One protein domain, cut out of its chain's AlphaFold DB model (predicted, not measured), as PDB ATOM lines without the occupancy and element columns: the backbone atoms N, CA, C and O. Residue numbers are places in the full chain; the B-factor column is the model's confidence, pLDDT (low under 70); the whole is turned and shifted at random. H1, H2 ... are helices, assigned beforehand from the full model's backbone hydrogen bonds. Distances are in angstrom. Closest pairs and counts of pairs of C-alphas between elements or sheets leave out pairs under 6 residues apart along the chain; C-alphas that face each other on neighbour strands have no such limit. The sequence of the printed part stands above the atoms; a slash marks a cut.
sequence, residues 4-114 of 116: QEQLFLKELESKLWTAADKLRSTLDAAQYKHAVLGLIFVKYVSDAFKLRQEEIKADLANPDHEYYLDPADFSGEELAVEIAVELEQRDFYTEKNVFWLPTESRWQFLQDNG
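What this domain is: This is residues 4 to 114 of the 116 residues of the protein "Site-specific DNA-methyltransferase (adenine-specific)" of Vibrio ponticus (UniProt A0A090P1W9). One long helix, H2, makes the long axis, and H1, joined to its beginning by a tight link, makes a V with it, with residues 4 to 19 sticking out as a free arm. Past the other end of H2 the chain makes a long loop and folds back along the later part of H2 with the shorter helices H3, H4 and H5 and the stretches between them. The printed part has 111 residues with five named helices, in the order H1, H2, H3, H4, H5, and no named strand; the class is all helix. The whole is only just loose, close to extended, with a radius of gyration of the C-alphas of 19.4 A, and its elongated outline spans 60 by 36 by 24 A.

Where its parts are: H1 is residues 4 to 24, 30.2 A from first to last C-alpha, and begins at C-alpha 4 at (-15.291, 46.716, 2.320). H2, residues 29 to 60, is the longest helix at 46.1 A and ends at C-alpha 60 at (-12.837, 37.699, 38.502). H3 is residues 76 to 87 and 17.1 A long. H4 is residues 91 to 94. H5 is residues 107 to 112 and ends at C-alpha 112 at (2.490, 59.965, 28.161).

How they stand to each other: H2 is the hub, touching H3, H4 and H5. H1 is close to H2 but not clearly touching it; their closest C-alphas, of Arg 24 and Tyr 32, are 6.6 A apart. These two helices run opposite ways at a steep tilt of 53 degrees. Residues 53 to 60 of H2 touch residues 83 to 87 of H3, with the C-alphas of Gln 53 and Leu 87 closest at 6.6 A. H2 and H3 run opposite ways at a steep tilt of 46 degrees. H3 and H4 meet only through their link. H4 only just touches H2, at its residues 49 to 56, with 3 pairs of C-alphas within 8 A; the closest are those of Arg 52 and Tyr 93, 6.9 A apart. H5 only just touches H2, at its residues 42 to 46, also with 3 pairs within 8 A; the closest C-alphas, of Ser 46 and Trp 107, are 5.7 A apart. H5 is about perpendicular to H2, at 73 degrees. H1 is apart from H3, H4 and H5. In H1 and H5 every O i to N i+4 pair is within hydrogen-bond range; in H2 26 of 28 are and in H3 7 of 8, while H4 is too short for such a pair.

The domain as a whole: The C-alphas farthest apart are those of Thr 26 and Ala 72, 61.0 A. Without residues 4 to 19, the body spans 61 by 26 by 17 A. The printed part has no cut. The links H2 to H3, residues 61 to 75, and H4 to H5, residues 95 to 106, are long. The mean pLDDT of the printed part is 91.1, and residue 114 is under 70.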
ATOM      1  N   GLN A   4     -15.396  45.445   1.594       88.94
ATOM      2  CA  GLN A   4     -15.291  46.716   2.320       88.94
ATOM      3  C   GLN A   4     -14.110  46.718   3.304       88.94
ATOM      4  O   GLN A   4     -13.357  47.686   3.352       88.94
ATOM      5  N   GLU A   5     -13.889  45.614   4.022       89.50
ATOM      6  CA  GLU A   5     -12.744  45.415   4.919       89.50
ATOM      7  C   GLU A   5     -11.421  45.520   4.155       89.50
ATOM      8  O   GLU A   5     -10.496  46.196   4.594       89.50
ATOM      9  N   GLN A   6     -11.339  44.904   2.972       88.81
ATOM     10  CA  GLN A   6     -10.144  44.985   2.128       88.81
ATOM     11  C   GLN A   6      -9.834  46.418   1.682       88.81
ATOM     12  O   GLN A   6      -8.667  46.809   1.653       88.81
ATOM     13  N   LEU A   7     -10.858  47.195   1.318       92.19
ATOM     14  CA  LEU A   7     -10.690  48.597   0.930       92.19
ATOM     15  C   LEU A   7     -10.220  49.443   2.115       92.19
ATOM     16  O   LEU A   7      -9.247  50.180   1.985       92.19
ATOM     17  N   PHE A   8     -10.845  49.269   3.281       94.06
ATOM     18  CA  PHE A   8     -10.444  49.957   4.504       94.06
ATOM     19  C   PHE A   8      -8.987  49.662   4.886       94.06
ATOM     20  O   PHE A   8      -8.228  50.591   5.165       94.06
ATOM     21  N   LEU A   9      -8.568  48.392   4.845       92.19
ATOM     22  CA  LEU A   9      -7.192  48.000   5.161       92.19
ATOM     23  C   LEU A   9      -6.178  48.648   4.208       92.19
ATOM     24  O   LEU A   9      -5.160  49.158   4.669       92.19
ATOM     25  N   LYS A  10      -6.479  48.707   2.904       92.38
ATOM     26  CA  LYS A  10      -5.623  49.390   1.916       92.38
ATOM     27  C   LYS A  10      -5.522  50.892   2.170       92.38
ATOM     28  O   LYS A  10      -4.444  51.472   2.050       92.38
ATOM     29  N   GLU A  11      -6.633  51.541   2.510       94.88
ATOM     30  CA  GLU A  11      -6.627  52.968   2.844       94.88
ATOM     31  C   GLU A  11      -5.836  53.253   4.124       94.88
ATOM     32  O   GLU A  11      -5.081  54.226   4.178       94.88
ATOM     33  N   LEU A  12      -5.994  52.412   5.148       92.12
ATOM     34  CA  LEU A  12      -5.258  52.518   6.401       92.12
ATOM     35  C   LEU A  12      -3.754  52.335   6.174       92.12
ATOM     36  O   LEU A  12      -2.971  53.170   6.626       92.12
ATOM     37  N   GLU A  13      -3.358  51.298   5.434       89.81
ATOM     38  CA  GLU A  13      -1.964  51.040   5.059       89.81
ATOM     39  C   GLU A  13      -1.354  52.251   4.343       89.81
ATOM     40  O   GLU A  13      -0.302  52.738   4.746       89.81
ATOM     41  N   SER A  14      -2.053  52.803   3.348       92.19
ATOM     42  CA  SER A  14      -1.597  53.981   2.602       92.19
ATOM     43  C   SER A  14      -1.404  55.213   3.498       92.19
ATOM     44  O   SER A  14      -0.391  55.918   3.399       92.19
ATOM     45  N   LYS A  15      -2.341  55.463   4.424       92.69
ATOM     46  CA  LYS A  15      -2.245  56.569   5.391       92.69
ATOM     47  C   LYS A  15      -1.069  56.383   6.350       92.69
ATOM     48  O   LYS A  15      -0.303  57.328   6.544       92.69
ATOM     49  N   LEU A  16      -0.907  55.186   6.917       90.50
ATOM     50  CA  LEU A  16       0.188  54.863   7.835       90.50
ATOM     51  C   LEU A  16       1.545  54.943   7.133       90.50
ATOM     52  O   LEU A  16       2.466  55.554   7.667       90.50
ATOM     53  N   TRP A  17       1.646  54.409   5.915       88.38
ATOM     54  CA  TRP A  17       2.855  54.481   5.096       88.38
ATOM     55  C   TRP A  17       3.253  55.928   4.809       88.38
ATOM     56  O   TRP A  17       4.391  56.324   5.045       88.38
ATOM     57  N   THR A  18       2.298  56.748   4.365       90.19
ATOM     58  CA  THR A  18       2.546  58.162   4.050       90.19
ATOM     59  C   THR A  18       2.962  58.958   5.288       90.19
ATOM     60  O   THR A  18       3.833  59.823   5.206       90.19
ATOM     61  N   ALA A  19       2.347  58.695   6.443       88.88
ATOM     62  CA  ALA A  19       2.733  59.331   7.699       88.88
ATOM     63  C   ALA A  19       4.146  58.907   8.135       88.88
ATOM     64  O   ALA A  19       4.960  59.758   8.491       88.88
ATOM     65  N   ALA A  20       4.454  57.610   8.052       86.69
ATOM     66  CA  ALA A  20       5.758  57.074   8.412       86.69
ATOM     67  C   ALA A  20       6.872  57.590   7.485       86.69
ATOM     68  O   ALA A  20       7.936  57.944   7.984       86.69
ATOM     69  N   ASP A  21       6.642  57.687   6.172       85.81
ATOM     70  CA  ASP A  21       7.639  58.203   5.223       85.81
ATOM     71  C   ASP A  21       7.966  59.681   5.486       85.81
ATOM     72  O   ASP A  21       9.134  60.069   5.499       85.81
ATOM     73  N   LYS A  22       6.957  60.493   5.838       87.06
ATOM     74  CA  LYS A  22       7.168  61.890   6.256       87.06
ATOM     75  C   LYS A  22       8.032  62.014   7.515       87.06
ATOM     76  O   LYS A  22       8.805  62.961   7.621       87.06
ATOM     77  N   LEU A  23       7.905  61.080   8.460       84.56
ATOM     78  CA  LEU A  23       8.658  61.082   9.722       84.56
ATOM     79  C   LEU A  23      10.068  60.480   9.597       84.56
ATOM     80  O   LEU A  23      10.920  60.764  10.435       84.56
ATOM     81  N   ARG A  24      10.345  59.691   8.548       81.12
ATOM     82  CA  ARG A  24      11.656  59.053   8.328       81.12
ATOM     83  C   ARG A  24      12.789  60.060   8.094       81.12
ATOM     84  O   ARG A  24      13.938  59.775   8.433       81.12
ATOM     85  N   SER A  25      12.484  61.231   7.531       77.62
ATOM     86  CA  SER A  25      13.475  62.256   7.172       77.62
ATOM     87  C   SER A  25      14.634  61.664   6.338       77.62
ATOM     88  O   SER A  25      14.381  61.053   5.300       77.62
ATOM     89  N   THR A  26      15.894  61.816   6.758       76.25
ATOM     90  CA  THR A  26      17.094  61.345   6.037       76.25
ATOM     91  C   THR A  26      17.544  59.920   6.386       76.25
ATOM     92  O   THR A  26      18.527  59.446   5.814       76.25
ATOM     93  N   LEU A  27      16.869  59.223   7.310       77.88
ATOM     94  CA  LEU A  27      17.256  57.870   7.733       77.88
ATOM     95  C   LEU A  27      17.044  56.857   6.611       77.88
ATOM     96  O   LEU A  27      15.979  56.837   5.996       77.88
ATOM     97  N   ASP A  28      18.008  55.967   6.377       80.19
ATOM     98  CA  ASP A  28      17.859  54.916   5.369       80.19
ATOM     99  C   ASP A  28      16.701  53.959   5.706       80.19
ATOM    100  O   ASP A  28      16.428  53.643   6.869       80.19
ATOM    101  N   ALA A  29      16.011  53.470   4.674       76.38
ATOM    102  CA  ALA A  29      14.854  52.592   4.829       76.38
ATOM    103  C   ALA A  29      15.216  51.285   5.559       76.38
ATOM    104  O   ALA A  29      14.408  50.771   6.339       76.38
ATOM    105  N   ALA A  30      16.440  50.770   5.372       81.75
ATOM    106  CA  ALA A  30      16.892  49.565   6.057       81.75
ATOM    107  C   ALA A  30      17.050  49.763   7.572       81.75
ATOM    108  O   ALA A  30      16.942  48.787   8.311       81.75
ATOM    109  N   GLN A  31      17.259  50.995   8.040       79.62
ATOM    110  CA  GLN A  31      17.357  51.323   9.464       79.62
ATOM    111  C   GLN A  31      15.990  51.701  10.043       79.62
ATOM    112  O   GLN A  31      15.606  51.204  11.101       79.62
ATOM    113  N   TYR A  32      15.211  52.506   9.315       83.88
ATOM    114  CA  TYR A  32      13.903  52.986   9.767       83.88
ATOM    115  C   TYR A  32      12.885  51.860   9.999       83.88
ATOM    116  O   TYR A  32      12.072  51.940  10.922       83.88
ATOM    117  N   LYS A  33      12.974  50.760   9.233       85.69
ATOM    118  CA  LYS A  33      12.104  49.587   9.419       85.69
ATOM    119  C   LYS A  33      12.156  49.035  10.846       85.69
ATOM    120  O   LYS A  33      11.136  48.580  11.342       85.69
ATOM    121  N   HIS A  34      13.310  49.082  11.515       87.06
ATOM    122  CA  HIS A  34      13.449  48.542  12.868       87.06
ATOM    123  C   HIS A  34      12.690  49.389  13.891       87.06
ATOM    124  O   HIS A  34      12.029  48.833  14.763       87.06
ATOM    125  N   ALA A  35      12.718  50.716  13.739       85.94
ATOM    126  CA  ALA A  35      11.963  51.625  14.594       85.94
ATOM    127  C   ALA A  35      10.450  51.464  14.382       85.94
ATOM    128  O   ALA A  35       9.711  51.264  15.342       85.94
ATOM    129  N   VAL A  36       9.990  51.478  13.125       87.81
ATOM    130  CA  VAL A  36       8.556  51.360  12.811       87.81
ATOM    131  C   VAL A  36       8.004  49.994  13.208       87.81
ATOM    132  O   VAL A  36       6.983  49.925  13.888       87.81
ATOM    133  N   LEU A  37       8.680  48.902  12.832       90.19
ATOM    134  CA  LEU A  37       8.247  47.553  13.210       90.19
ATOM    135  C   LEU A  37       8.311  47.352  14.727       90.19
ATOM    136  O   LEU A  37       7.420  46.717  15.282       90.19
ATOM    137  N   GLY A  38       9.309  47.935  15.400       91.19
ATOM    138  CA  GLY A  38       9.394  47.947  16.858       91.19
ATOM    139  C   GLY A  38       8.193  48.638  17.505       91.19
ATOM    140  O   GLY A  38       7.567  48.066  18.390       91.19
ATOM    141  N   LEU A  39       7.805  49.823  17.026       90.69
ATOM    142  CA  LEU A  39       6.640  50.549  17.546       90.69
ATOM    143  C   LEU A  39       5.321  49.810  17.290       90.69
ATOM    144  O   LEU A  39       4.482  49.738  18.186       90.69
ATOM    145  N   ILE A  40       5.146  49.225  16.100       91.88
ATOM    146  CA  ILE A  40       3.970  48.397  15.785       91.88
ATOM    147  C   ILE A  40       3.914  47.189  16.719       91.88
ATOM    148  O   ILE A  40       2.853  46.881  17.258       91.88
ATOM    149  N   PHE A  41       5.050  46.530  16.947       93.62
ATOM    150  CA  PHE A  41       5.137  45.406  17.869       93.62
ATOM    151  C   PHE A  41       4.753  45.816  19.294       93.62
ATOM    152  O   PHE A  41       3.895  45.173  19.892       93.62
ATOM    153  N   VAL A  42       5.314  46.915  19.813       92.75
ATOM    154  CA  VAL A  42       4.997  47.427  21.158       92.75
ATOM    155  C   VAL A  42       3.513  47.780  21.287       92.75
ATOM    156  O   VAL A  42       2.890  47.442  22.296       92.75
ATOM    157  N   LYS A  43       2.917  48.405  20.261       93.38
ATOM    158  CA  LYS A  43       1.473  48.674  20.221       93.38
ATOM    159  C   LYS A  43       0.669  47.381  20.283       93.38
ATOM    160  O   LYS A  43      -0.239  47.277  21.101       93.38
ATOM    161  N   TYR A  44       1.025  46.402  19.455       95.31
ATOM    162  CA  TYR A  44       0.331  45.123  19.381       95.31
ATOM    163  C   TYR A  44       0.357  44.373  20.715       95.31
ATOM    164  O   TYR A  44      -0.696  43.994  21.222       95.31
ATOM    165  N   VAL A  45       1.539  44.199  21.321       95.75
ATOM    166  CA  VAL A  45       1.639  43.489  22.608       95.75
ATOM    167  C   VAL A  45       0.936  44.255  23.725       95.75
ATOM    168  O   VAL A  45       0.302  43.637  24.574       95.75
ATOM    169  N   SER A  46       0.976  45.593  23.699       95.31
ATOM    170  CA  SER A  46       0.247  46.424  24.665       95.31
ATOM    171  C   SER A  46      -1.264  46.276  24.541       95.31
ATOM    172  O   SER A  46      -1.954  46.248  25.556       95.31
ATOM    173  N   ASP A  47      -1.785  46.177  23.321       95.88
ATOM    174  CA  ASP A  47      -3.214  45.972  23.089       95.88
ATOM    175  C   ASP A  47      -3.654  44.572  23.508       95.88
ATOM    176  O   ASP A  47      -4.669  44.437  24.186       95.88
ATOM    177  N   ALA A  48      -2.869  43.544  23.173       96.56
ATOM    178  CA  ALA A  48      -3.133  42.175  23.608       96.56
ATOM    179  C   ALA A  48      -3.139  42.060  25.142       96.56
ATOM    180  O   ALA A  48      -4.023  41.427  25.713       96.56
ATOM    181  N   PHE A  49      -2.193  42.722  25.813       96.50
ATOM    182  CA  PHE A  49      -2.144  42.794  27.272       96.50
ATOM    183  C   PHE A  49      -3.388  43.476  27.858       96.50
ATOM    184  O   PHE A  49      -3.987  42.943  28.787       96.50
ATOM    185  N   LYS A  50      -3.816  44.619  27.302       95.62
ATOM    186  CA  LYS A  50      -5.033  45.324  27.750       95.62
ATOM    187  C   LYS A  50      -6.290  44.478  27.573       95.62
ATOM    188  O   LYS A  50      -7.079  44.385  28.506       95.62
ATOM    189  N   LEU A  51      -6.444  43.837  26.415       96.56
ATOM    190  CA  LEU A  51      -7.572  42.945  26.155       96.56
ATOM    191  C   LEU A  51      -7.598  41.806  27.180       96.56
ATOM    192  O   LEU A  51      -8.638  41.525  27.767       96.56
ATOM    193  N   ARG A  52      -6.434  41.215  27.480       96.75
ATOM    194  CA  ARG A  52      -6.345  40.169  28.498       96.75
ATOM    195  C   ARG A  52      -6.679  40.679  29.902       96.75
ATOM    196  O   ARG A  52      -7.332  39.966  30.650       96.75
ATOM    197  N   GLN A  53      -6.291  41.904  30.260       95.88
ATOM    198  CA  GLN A  53      -6.699  42.511  31.534       95.88
ATOM    199  C   GLN A  53      -8.216  42.681  31.646       95.88
ATOM    200  O   GLN A  53      -8.769  42.510  32.728       95.88
ATOM    201  N   GLU A  54      -8.889  43.041  30.554       96.75
ATOM    202  CA  GLU A  54     -10.351  43.160  30.520       96.75
ATOM    203  C   GLU A  54     -11.028  41.795  30.683       96.75
ATOM    204  O   GLU A  54     -11.979  41.683  31.455       96.75
ATOM    205  N   GLU A  55     -10.497  40.756  30.036       96.50
ATOM    206  CA  GLU A  55     -10.955  39.374  30.223       96.50
ATOM    207  C   GLU A  55     -10.772  38.904  31.667       96.50
ATOM    208  O   GLU A  55     -11.732  38.444  32.271       96.50
ATOM    209  N   ILE A  56      -9.580  39.083  32.254       96.19
ATOM    210  CA  ILE A  56      -9.313  38.688  33.646       96.19
ATOM    211  C   ILE A  56     -10.290  39.398  34.587       96.19
ATOM    212  O   ILE A  56     -10.892  38.758  35.434       96.19
ATOM    213  N   LYS A  57     -10.533  40.705  34.414       95.88
ATOM    214  CA  LYS A  57     -11.529  41.426  35.230       95.88
ATOM    215  C   LYS A  57     -12.934  40.843  35.100       95.88
ATOM    216  O   LYS A  57     -13.665  40.825  36.087       95.88
ATOM    217  N   ALA A  58     -13.324  40.413  33.902       95.88
ATOM    218  CA  ALA A  58     -14.614  39.769  33.687       95.88
ATOM    219  C   ALA A  58     -14.673  38.390  34.363       95.88
ATOM    220  O   ALA A  58     -15.679  38.074  34.994       95.88
ATOM    221  N   ASP A  59     -13.586  37.620  34.287       95.31
ATOM    222  CA  ASP A  59     -13.440  36.312  34.927       95.31
ATOM    223  C   ASP A  59     -13.498  36.434  36.464       95.31
ATOM    224  O   ASP A  59     -14.242  35.698  37.107       95.31
ATOM    225  N   LEU A  60     -12.807  37.418  37.056       94.38
ATOM    226  CA  LEU A  60     -12.837  37.699  38.502       94.38
ATOM    227  C   LEU A  60     -14.229  38.132  38.996       94.38
ATOM    228  O   LEU A  60     -14.562  37.931  40.159       94.38
ATOM    229  N   ALA A  61     -15.048  38.736  38.130       93.25
ATOM    230  CA  ALA A  61     -16.392  39.207  38.468       93.25
ATOM    231  C   ALA A  61     -17.495  38.165  38.208       93.25
ATOM    232  O   ALA A  61     -18.659  38.423  38.521       93.25
ATOM    233  N   ASN A  62     -17.160  37.019  37.612       95.12
ATOM    234  CA  ASN A  62     -18.121  35.992  37.229       95.12
ATOM    235  C   ASN A  62     -18.273  34.928  38.334       95.12
ATOM    236  O   ASN A  62     -17.332  34.162  38.522       95.12
ATOM    237  N   PRO A  63     -19.447  34.795  38.989       94.69
ATOM    238  CA  PRO A  63     -19.669  33.822  40.066       94.69
ATOM    239  C   PRO A  63     -19.440  32.355  39.683       94.69
ATOM    240  O   PRO A  63     -19.193  31.526  40.554       94.69
ATOM    241  N   ASP A  64     -19.532  32.030  38.391       95.12
ATOM    242  CA  ASP A  64     -19.354  30.671  37.876       95.12
ATOM    243  C   ASP A  64     -17.898  30.373  37.455       95.12
ATOM    244  O   ASP A  64     -17.610  29.279  36.960       95.12
ATOM    245  N   HIS A  65     -16.978  31.335  37.592       94.50
ATOM    246  CA  HIS A  65     -15.576  31.184  37.199       94.50
ATOM    247  C   HIS A  65     -14.689  30.759  38.378       94.50
ATOM    248  O   HIS A  65     -14.916  31.142  39.519       94.50
ATOM    249  N   GLU A  66     -13.629  29.992  38.100       92.06
ATOM    250  CA  GLU A  66     -12.703  29.486  39.131       92.06
ATOM    251  C   GLU A  66     -12.009  30.610  39.914       92.06
ATOM    252  O   GLU A  66     -11.766  30.483  41.109       92.06
ATOM    253  N   TYR A  67     -11.726  31.723  39.238       91.44
ATOM    254  CA  TYR A  67     -11.053  32.889  39.813       91.44
ATOM    255  C   TYR A  67     -12.024  33.932  40.390       91.44
ATOM    256  O   TYR A  67     -11.638  35.080  40.584       91.44
ATOM    257  N   TYR A  68     -13.292  33.579  40.616       94.25
ATOM    258  CA  TYR A  68     -14.280  34.520  41.136       94.25
ATOM    259  C   TYR A  68     -13.859  35.117  42.485       94.25
ATOM    260  O   TYR A  68     -13.570  34.387  43.434       94.25
ATOM    261  N   LEU A  69     -13.885  36.445  42.576       92.56
ATOM    262  CA  LEU A  69     -13.737  37.175  43.830       92.56
ATOM    263  C   LEU A  69     -15.128  37.564  44.325       92.56
ATOM    264  O   LEU A  69     -15.765  38.441  43.738       92.56
ATOM    265  N   ASP A  70     -15.598  36.922  45.398       92.94
ATOM    266  CA  ASP A  70     -16.898  37.235  45.992       92.94
ATOM    267  C   ASP A  70     -16.862  38.636  46.631       92.94
ATOM    268  O   ASP A  70     -16.163  38.840  47.626       92.94
ATOM    269  N   PRO A  71     -17.624  39.625  46.120       90.62
ATOM    270  CA  PRO A  71     -17.656  40.964  46.699       90.62
ATOM    271  C   PRO A  71     -18.150  41.002  48.152       90.62
ATOM    272  O   PRO A  71     -17.994  42.033  48.800       90.62
ATOM    273  N   ALA A  72     -18.775  39.935  48.662       91.19
ATOM    274  CA  ALA A  72     -19.182  39.830  50.061       91.19
ATOM    275  C   ALA A  72     -18.005  39.575  51.020       91.19
ATOM    276  O   ALA A  72     -18.123  39.896  52.204       91.19
ATOM    277  N   ASP A  73     -16.885  39.046  50.518       90.56
ATOM    278  CA  ASP A  73     -15.687  38.742  51.311       90.56
ATOM    279  C   ASP A  73     -14.777  39.966  51.518       90.56
ATOM    280  O   ASP A  73     -13.860  39.930  52.342       90.56
ATOM    281  N   PHE A  74     -15.048  41.074  50.819       90.69
ATOM    282  CA  PHE A  74     -14.210  42.274  50.809       90.69
ATOM    283  C   PHE A  74     -15.032  43.544  51.054       90.69
ATOM    284  O   PHE A  74     -16.190  43.656  50.652       90.69
ATOM    285  N   SER A  75     -14.426  44.570  51.657       87.69
ATOM    286  CA  SER A  75     -14.981  45.924  51.558       87.69
ATOM    287  C   SER A  75     -14.776  46.502  50.146       87.69
ATOM    288  O   SER A  75     -13.923  46.050  49.382       87.69
ATOM    289  N   GLY A  76     -15.549  47.531  49.774       82.25
ATOM    290  CA  GLY A  76     -15.509  48.086  48.413       82.25
ATOM    291  C   GLY A  76     -14.135  48.613  47.972       82.25
ATOM    292  O   GLY A  76     -13.807  48.534  46.790       82.25
ATOM    293  N   GLU A  77     -13.320  49.120  48.902       88.88
ATOM    294  CA  GLU A  77     -11.944  49.549  48.610       88.88
ATOM    295  C   GLU A  77     -10.975  48.358  48.536       88.88
ATOM    296  O   GLU A  77     -10.110  48.333  47.662       88.88
ATOM    297  N   GLU A  78     -11.149  47.348  49.393       92.19
ATOM    298  CA  GLU A  78     -10.318  46.134  49.404       92.19
ATOM    299  C   GLU A  78     -10.490  45.311  48.126       92.19
ATOM    300  O   GLU A  78      -9.497  44.857  47.565       92.19
ATOM    301  N   LEU A  79     -11.714  45.201  47.597       90.88
ATOM    302  CA  LEU A  79     -11.973  44.486  46.344       90.88
ATOM    303  C   LEU A  79     -11.191  45.087  45.168       90.88
ATOM    304  O   LEU A  79     -10.646  44.368  44.335       90.88
ATOM    305  N   ALA A  80     -11.117  46.419  45.092       91.19
ATOM    306  CA  ALA A  80     -10.375  47.094  44.030       91.19
ATOM    307  C   ALA A  80      -8.863  46.846  44.138       91.19
ATOM    308  O   ALA A  80      -8.186  46.738  43.112       91.19
ATOM    309  N   VAL A  81      -8.340  46.748  45.364       93.88
ATOM    310  CA  VAL A  81      -6.941  46.389  45.618       93.88
ATOM    311  C   VAL A  81      -6.687  44.937  45.225       93.88
ATOM    312  O   VAL A  81      -5.725  44.687  44.506       93.88
ATOM    313  N   GLU A  82      -7.564  44.009  45.607       94.19
ATOM    314  CA  GLU A  82      -7.406  42.588  45.283       94.19
ATOM    315  C   GLU A  82      -7.441  42.346  43.770       94.19
ATOM    316  O   GLU A  82      -6.544  41.716  43.219       94.19
ATOM    317  N   ILE A  83      -8.384  42.970  43.052       94.06
ATOM    318  CA  ILE A  83      -8.414  42.931  41.581       94.06
ATOM    319  C   ILE A  83      -7.094  43.452  40.992       94.06
ATOM    320  O   ILE A  83      -6.594  42.906  40.009       94.06
ATOM    321  N   ALA A  84      -6.514  44.514  41.558       93.88
ATOM    322  CA  ALA A  84      -5.234  45.037  41.089       93.88
ATOM    323  C   ALA A  84      -4.069  44.071  41.362       93.88
ATOM    324  O   ALA A  84      -3.178  43.964  40.522       93.88
ATOM    325  N   VAL A  85      -4.089  43.361  42.493       94.62
ATOM    326  CA  VAL A  85      -3.110  42.316  42.832       94.62
ATOM    327  C   VAL A  85      -3.213  41.149  41.849       94.62
ATOM    328  O   VAL A  85      -2.202  40.768  41.256       94.62
ATOM    329  N   GLU A  86      -4.422  40.647  41.600       94.31
ATOM    330  CA  GLU A  86      -4.669  39.553  40.656       94.31
ATOM    331  C   GLU A  86      -4.249  39.924  39.227       94.31
ATOM    332  O   GLU A  86      -3.611  39.141  38.523       94.31
ATOM    333  N   LEU A  87      -4.492  41.163  38.794       95.12
ATOM    334  CA  LEU A  87      -4.048  41.633  37.478       95.12
ATOM    335  C   LEU A  87      -2.525  41.709  37.320       95.12
ATOM    336  O   LEU A  87      -2.043  41.769  36.187       95.12
ATOM    337  N   GLU A  88      -1.750  41.706  38.400       94.69
ATOM    338  CA  GLU A  88      -0.286  41.671  38.336       94.69
ATOM    339  C   GLU A  88       0.270  40.230  38.347       94.69
ATOM    340  O   GLU A  88       1.474  40.031  38.140       94.69
ATOM    341  N   GLN A  89      -0.593  39.212  38.473       95.62
ATOM    342  CA  GLN A  89      -0.208  37.805  38.353       95.62
ATOM    343  C   GLN A  89       0.121  37.441  36.903       95.62
ATOM    344  O   GLN A  89      -0.693  37.562  35.988       95.62
ATOM    345  N   ARG A  90       1.343  36.956  36.672       95.50
ATOM    346  CA  ARG A  90       1.869  36.677  35.320       95.50
ATOM    347  C   ARG A  90       1.254  35.444  34.664       95.50
ATOM    348  O   ARG A  90       1.225  35.357  33.431       95.50
ATOM    349  N   ASP A  91       0.778  34.504  35.469       95.56
ATOM    350  CA  ASP A  91       0.280  33.218  34.988       95.56
ATOM    351  C   ASP A  91      -1.004  33.389  34.166       95.56
ATOM    352  O   ASP A  91      -1.105  32.796  33.091       95.56
ATOM    353  N   PHE A  92      -1.888  34.323  34.547       95.31
ATOM    354  CA  PHE A  92      -3.107  34.648  33.792       95.31
ATOM    355  C   PHE A  92      -2.851  35.149  32.367       95.31
ATOM    356  O   PHE A  92      -3.715  35.043  31.494       95.31
ATOM    357  N   TYR A  93      -1.670  35.707  32.102       96.31
ATOM    358  CA  TYR A  93      -1.278  36.137  30.760       96.31
ATOM    359  C   TYR A  93      -0.614  34.992  30.000       96.31
ATOM    360  O   TYR A  93      -0.942  34.727  28.839       96.31
ATOM    361  N   THR A  94       0.277  34.269  30.679       95.69
ATOM    362  CA  THR A  94       1.042  33.167  30.089       95.69
ATOM    363  C   THR A  94       0.123  32.036  29.619       95.69
ATOM    364  O   THR A  94       0.317  31.521  28.519       95.69
ATOM    365  N   GLU A  95      -0.934  31.709  30.371       95.06
ATOM    366  CA  GLU A  95      -1.910  30.668  30.004       95.06
ATOM    367  C   GLU A  95      -2.673  30.960  28.694       95.06
ATOM    368  O   GLU A  95      -3.159  30.039  28.034       95.06
ATOM    369  N   LYS A  96      -2.762  32.235  28.279       95.75
ATOM    370  CA  LYS A  96      -3.381  32.664  27.010       95.75
ATOM    371  C   LYS A  96      -2.363  33.055  25.939       95.75
ATOM    372  O   LYS A  96      -2.752  33.580  24.899       95.75
ATOM    373  N   ASN A  97      -1.072  32.778  26.147       95.94
ATOM    374  CA  ASN A  97       0.022  33.206  25.267       95.94
ATOM    375  C   ASN A  97       0.103  34.735  25.091       95.94
ATOM    376  O   ASN A  97       0.494  35.230  24.032       95.94
ATOM    377  N   VAL A  98      -0.268  35.491  26.125       96.94
ATOM    378  CA  VAL A  98      -0.143  36.948  26.161       96.94
ATOM    379  C   VAL A  98       1.126  37.306  26.927       96.94
ATOM    380  O   VAL A  98       1.375  36.803  28.020       96.94
ATOM    381  N   PHE A  99       1.953  38.183  26.357       95.19
ATOM    382  CA  PHE A  99       3.134  38.681  27.057       95.19
ATOM    383  C   PHE A  99       2.713  39.571  28.226       95.19
ATOM    384  O   PHE A  99       1.982  40.543  28.034       95.19
ATOM    385  N   TRP A 100       3.216  39.277  29.424       96.00
ATOM    386  CA  TRP A 100       3.082  40.188  30.554       96.00
ATOM    387  C   TRP A 100       3.958  41.427  30.341       96.00
ATOM    388  O   TRP A 100       5.134  41.307  29.982       96.00
ATOM    389  N   LEU A 101       3.390  42.613  30.568       94.69
ATOM    390  CA  LEU A 101       4.065  43.887  30.343       94.69
ATOM    391  C   LEU A 101       4.215  44.686  31.649       94.69
ATOM    392  O   LEU A 101       3.198  45.063  32.250       94.69
ATOM    393  N   PRO A 102       5.457  45.045  32.037       93.19
ATOM    394  CA  PRO A 102       5.689  46.037  33.080       93.19
ATOM    395  C   PRO A 102       5.027  47.370  32.721       93.19
ATOM    396  O   PRO A 102       4.953  47.725  31.542       93.19
ATOM    397  N   THR A 103       4.609  48.145  33.724       89.62
ATOM    398  CA  THR A 103       3.917  49.435  33.542       89.62
ATOM    399  C   THR A 103       4.629  50.374  32.571       89.62
ATOM    400  O   THR A 103       3.995  50.922  31.673       89.62
ATOM    401  N   GLU A 104       5.949  50.489  32.689       90.69
ATOM    402  CA  GLU A 104       6.796  51.341  31.844       90.69
ATOM    403  C   GLU A 104       6.879  50.911  30.370       90.69
ATOM    404  O   GLU A 104       7.214  51.713  29.505       90.69
ATOM    405  N   SER A 105       6.538  49.657  30.062       90.75
ATOM    406  CA  SER A 105       6.525  49.121  28.693       90.75
ATOM    407  C   SER A 105       5.148  49.208  28.027       90.75
ATOM    408  O   SER A 105       5.011  48.881  26.847       90.75
ATOM    409  N   ARG A 106       4.109  49.623  28.765       91.81
ATOM    410  CA  ARG A 106       2.739  49.718  28.247       91.81
ATOM    411  C   ARG A 106       2.633  50.936  27.327       91.81
ATOM    412  O   ARG A 106       3.062  52.030  27.682       91.81
ATOM    413  N   TRP A 107       1.982  50.775  26.174       91.50
ATOM    414  CA  TRP A 107       1.834  51.834  25.162       91.50
ATOM    415  C   TRP A 107       1.386  53.191  25.723       91.50
ATOM    416  O   TRP A 107       1.938  54.212  25.338       91.50
ATOM    417  N   GLN A 108       0.426  53.209  26.658       89.25
ATOM    418  CA  GLN A 108      -0.058  54.458  27.259       89.25
ATOM    419  C   GLN A 108       1.058  55.196  28.006       89.25
ATOM    420  O   GLN A 108       1.257  56.384  27.791       89.25
ATOM    421  N   PHE A 109       1.839  54.471  28.811       90.94
ATOM    422  CA  PHE A 109       2.968  55.049  29.531       90.94
ATOM    423  C   PHE A 109       3.995  55.638  28.560       90.94
ATOM    424  O   PHE A 109       4.478  56.744  28.779       90.94
ATOM    425  N   LEU A 110       4.288  54.936  27.463       88.75
ATOM    426  CA  LEU A 110       5.220  55.408  26.436       88.75
ATOM    427  C   LEU A 110       4.702  56.635  25.676       88.75
ATOM    428  O   LEU A 110       5.503  57.465  25.262       88.75
ATOM    429  N   GLN A 111       3.388  56.761  25.481       87.62
ATOM    430  CA  GLN A 111       2.789  57.964  24.897       87.62
ATOM    431  C   GLN A 111       2.853  59.151  25.860       87.62
ATOM    432  O   GLN A 111       3.210  60.249  25.442       87.62
ATOM    433  N   ASP A 112       2.538  58.920  27.135       89.88
ATOM    434  CA  ASP A 112       2.490  59.965  28.161       89.88
ATOM    435  C   ASP A 112       3.894  60.456  28.550       89.88
ATOM    436  O   ASP A 112       4.074  61.618  28.905       89.88
ATOM    437  N   ASN A 113       4.896  59.576  28.450       85.81
ATOM    438  CA  ASN A 113       6.293  59.837  28.811       85.81
ATOM    439  C   ASN A 113       7.227  59.841  27.590       85.81
ATOM    440  O   ASN A 113       8.439  59.672  27.741       85.81
ATOM    441  N   GLY A 114       6.673  59.979  26.381       68.50
ATOM    442  CA  GLY A 114       7.426  59.921  25.131       68.50
ATOM    443  C   GLY A 114       8.629  60.864  25.142       68.50
ATOM    444  O   GLY A 114       8.480  62.057  25.394       68.50
TER     445      GLY A 114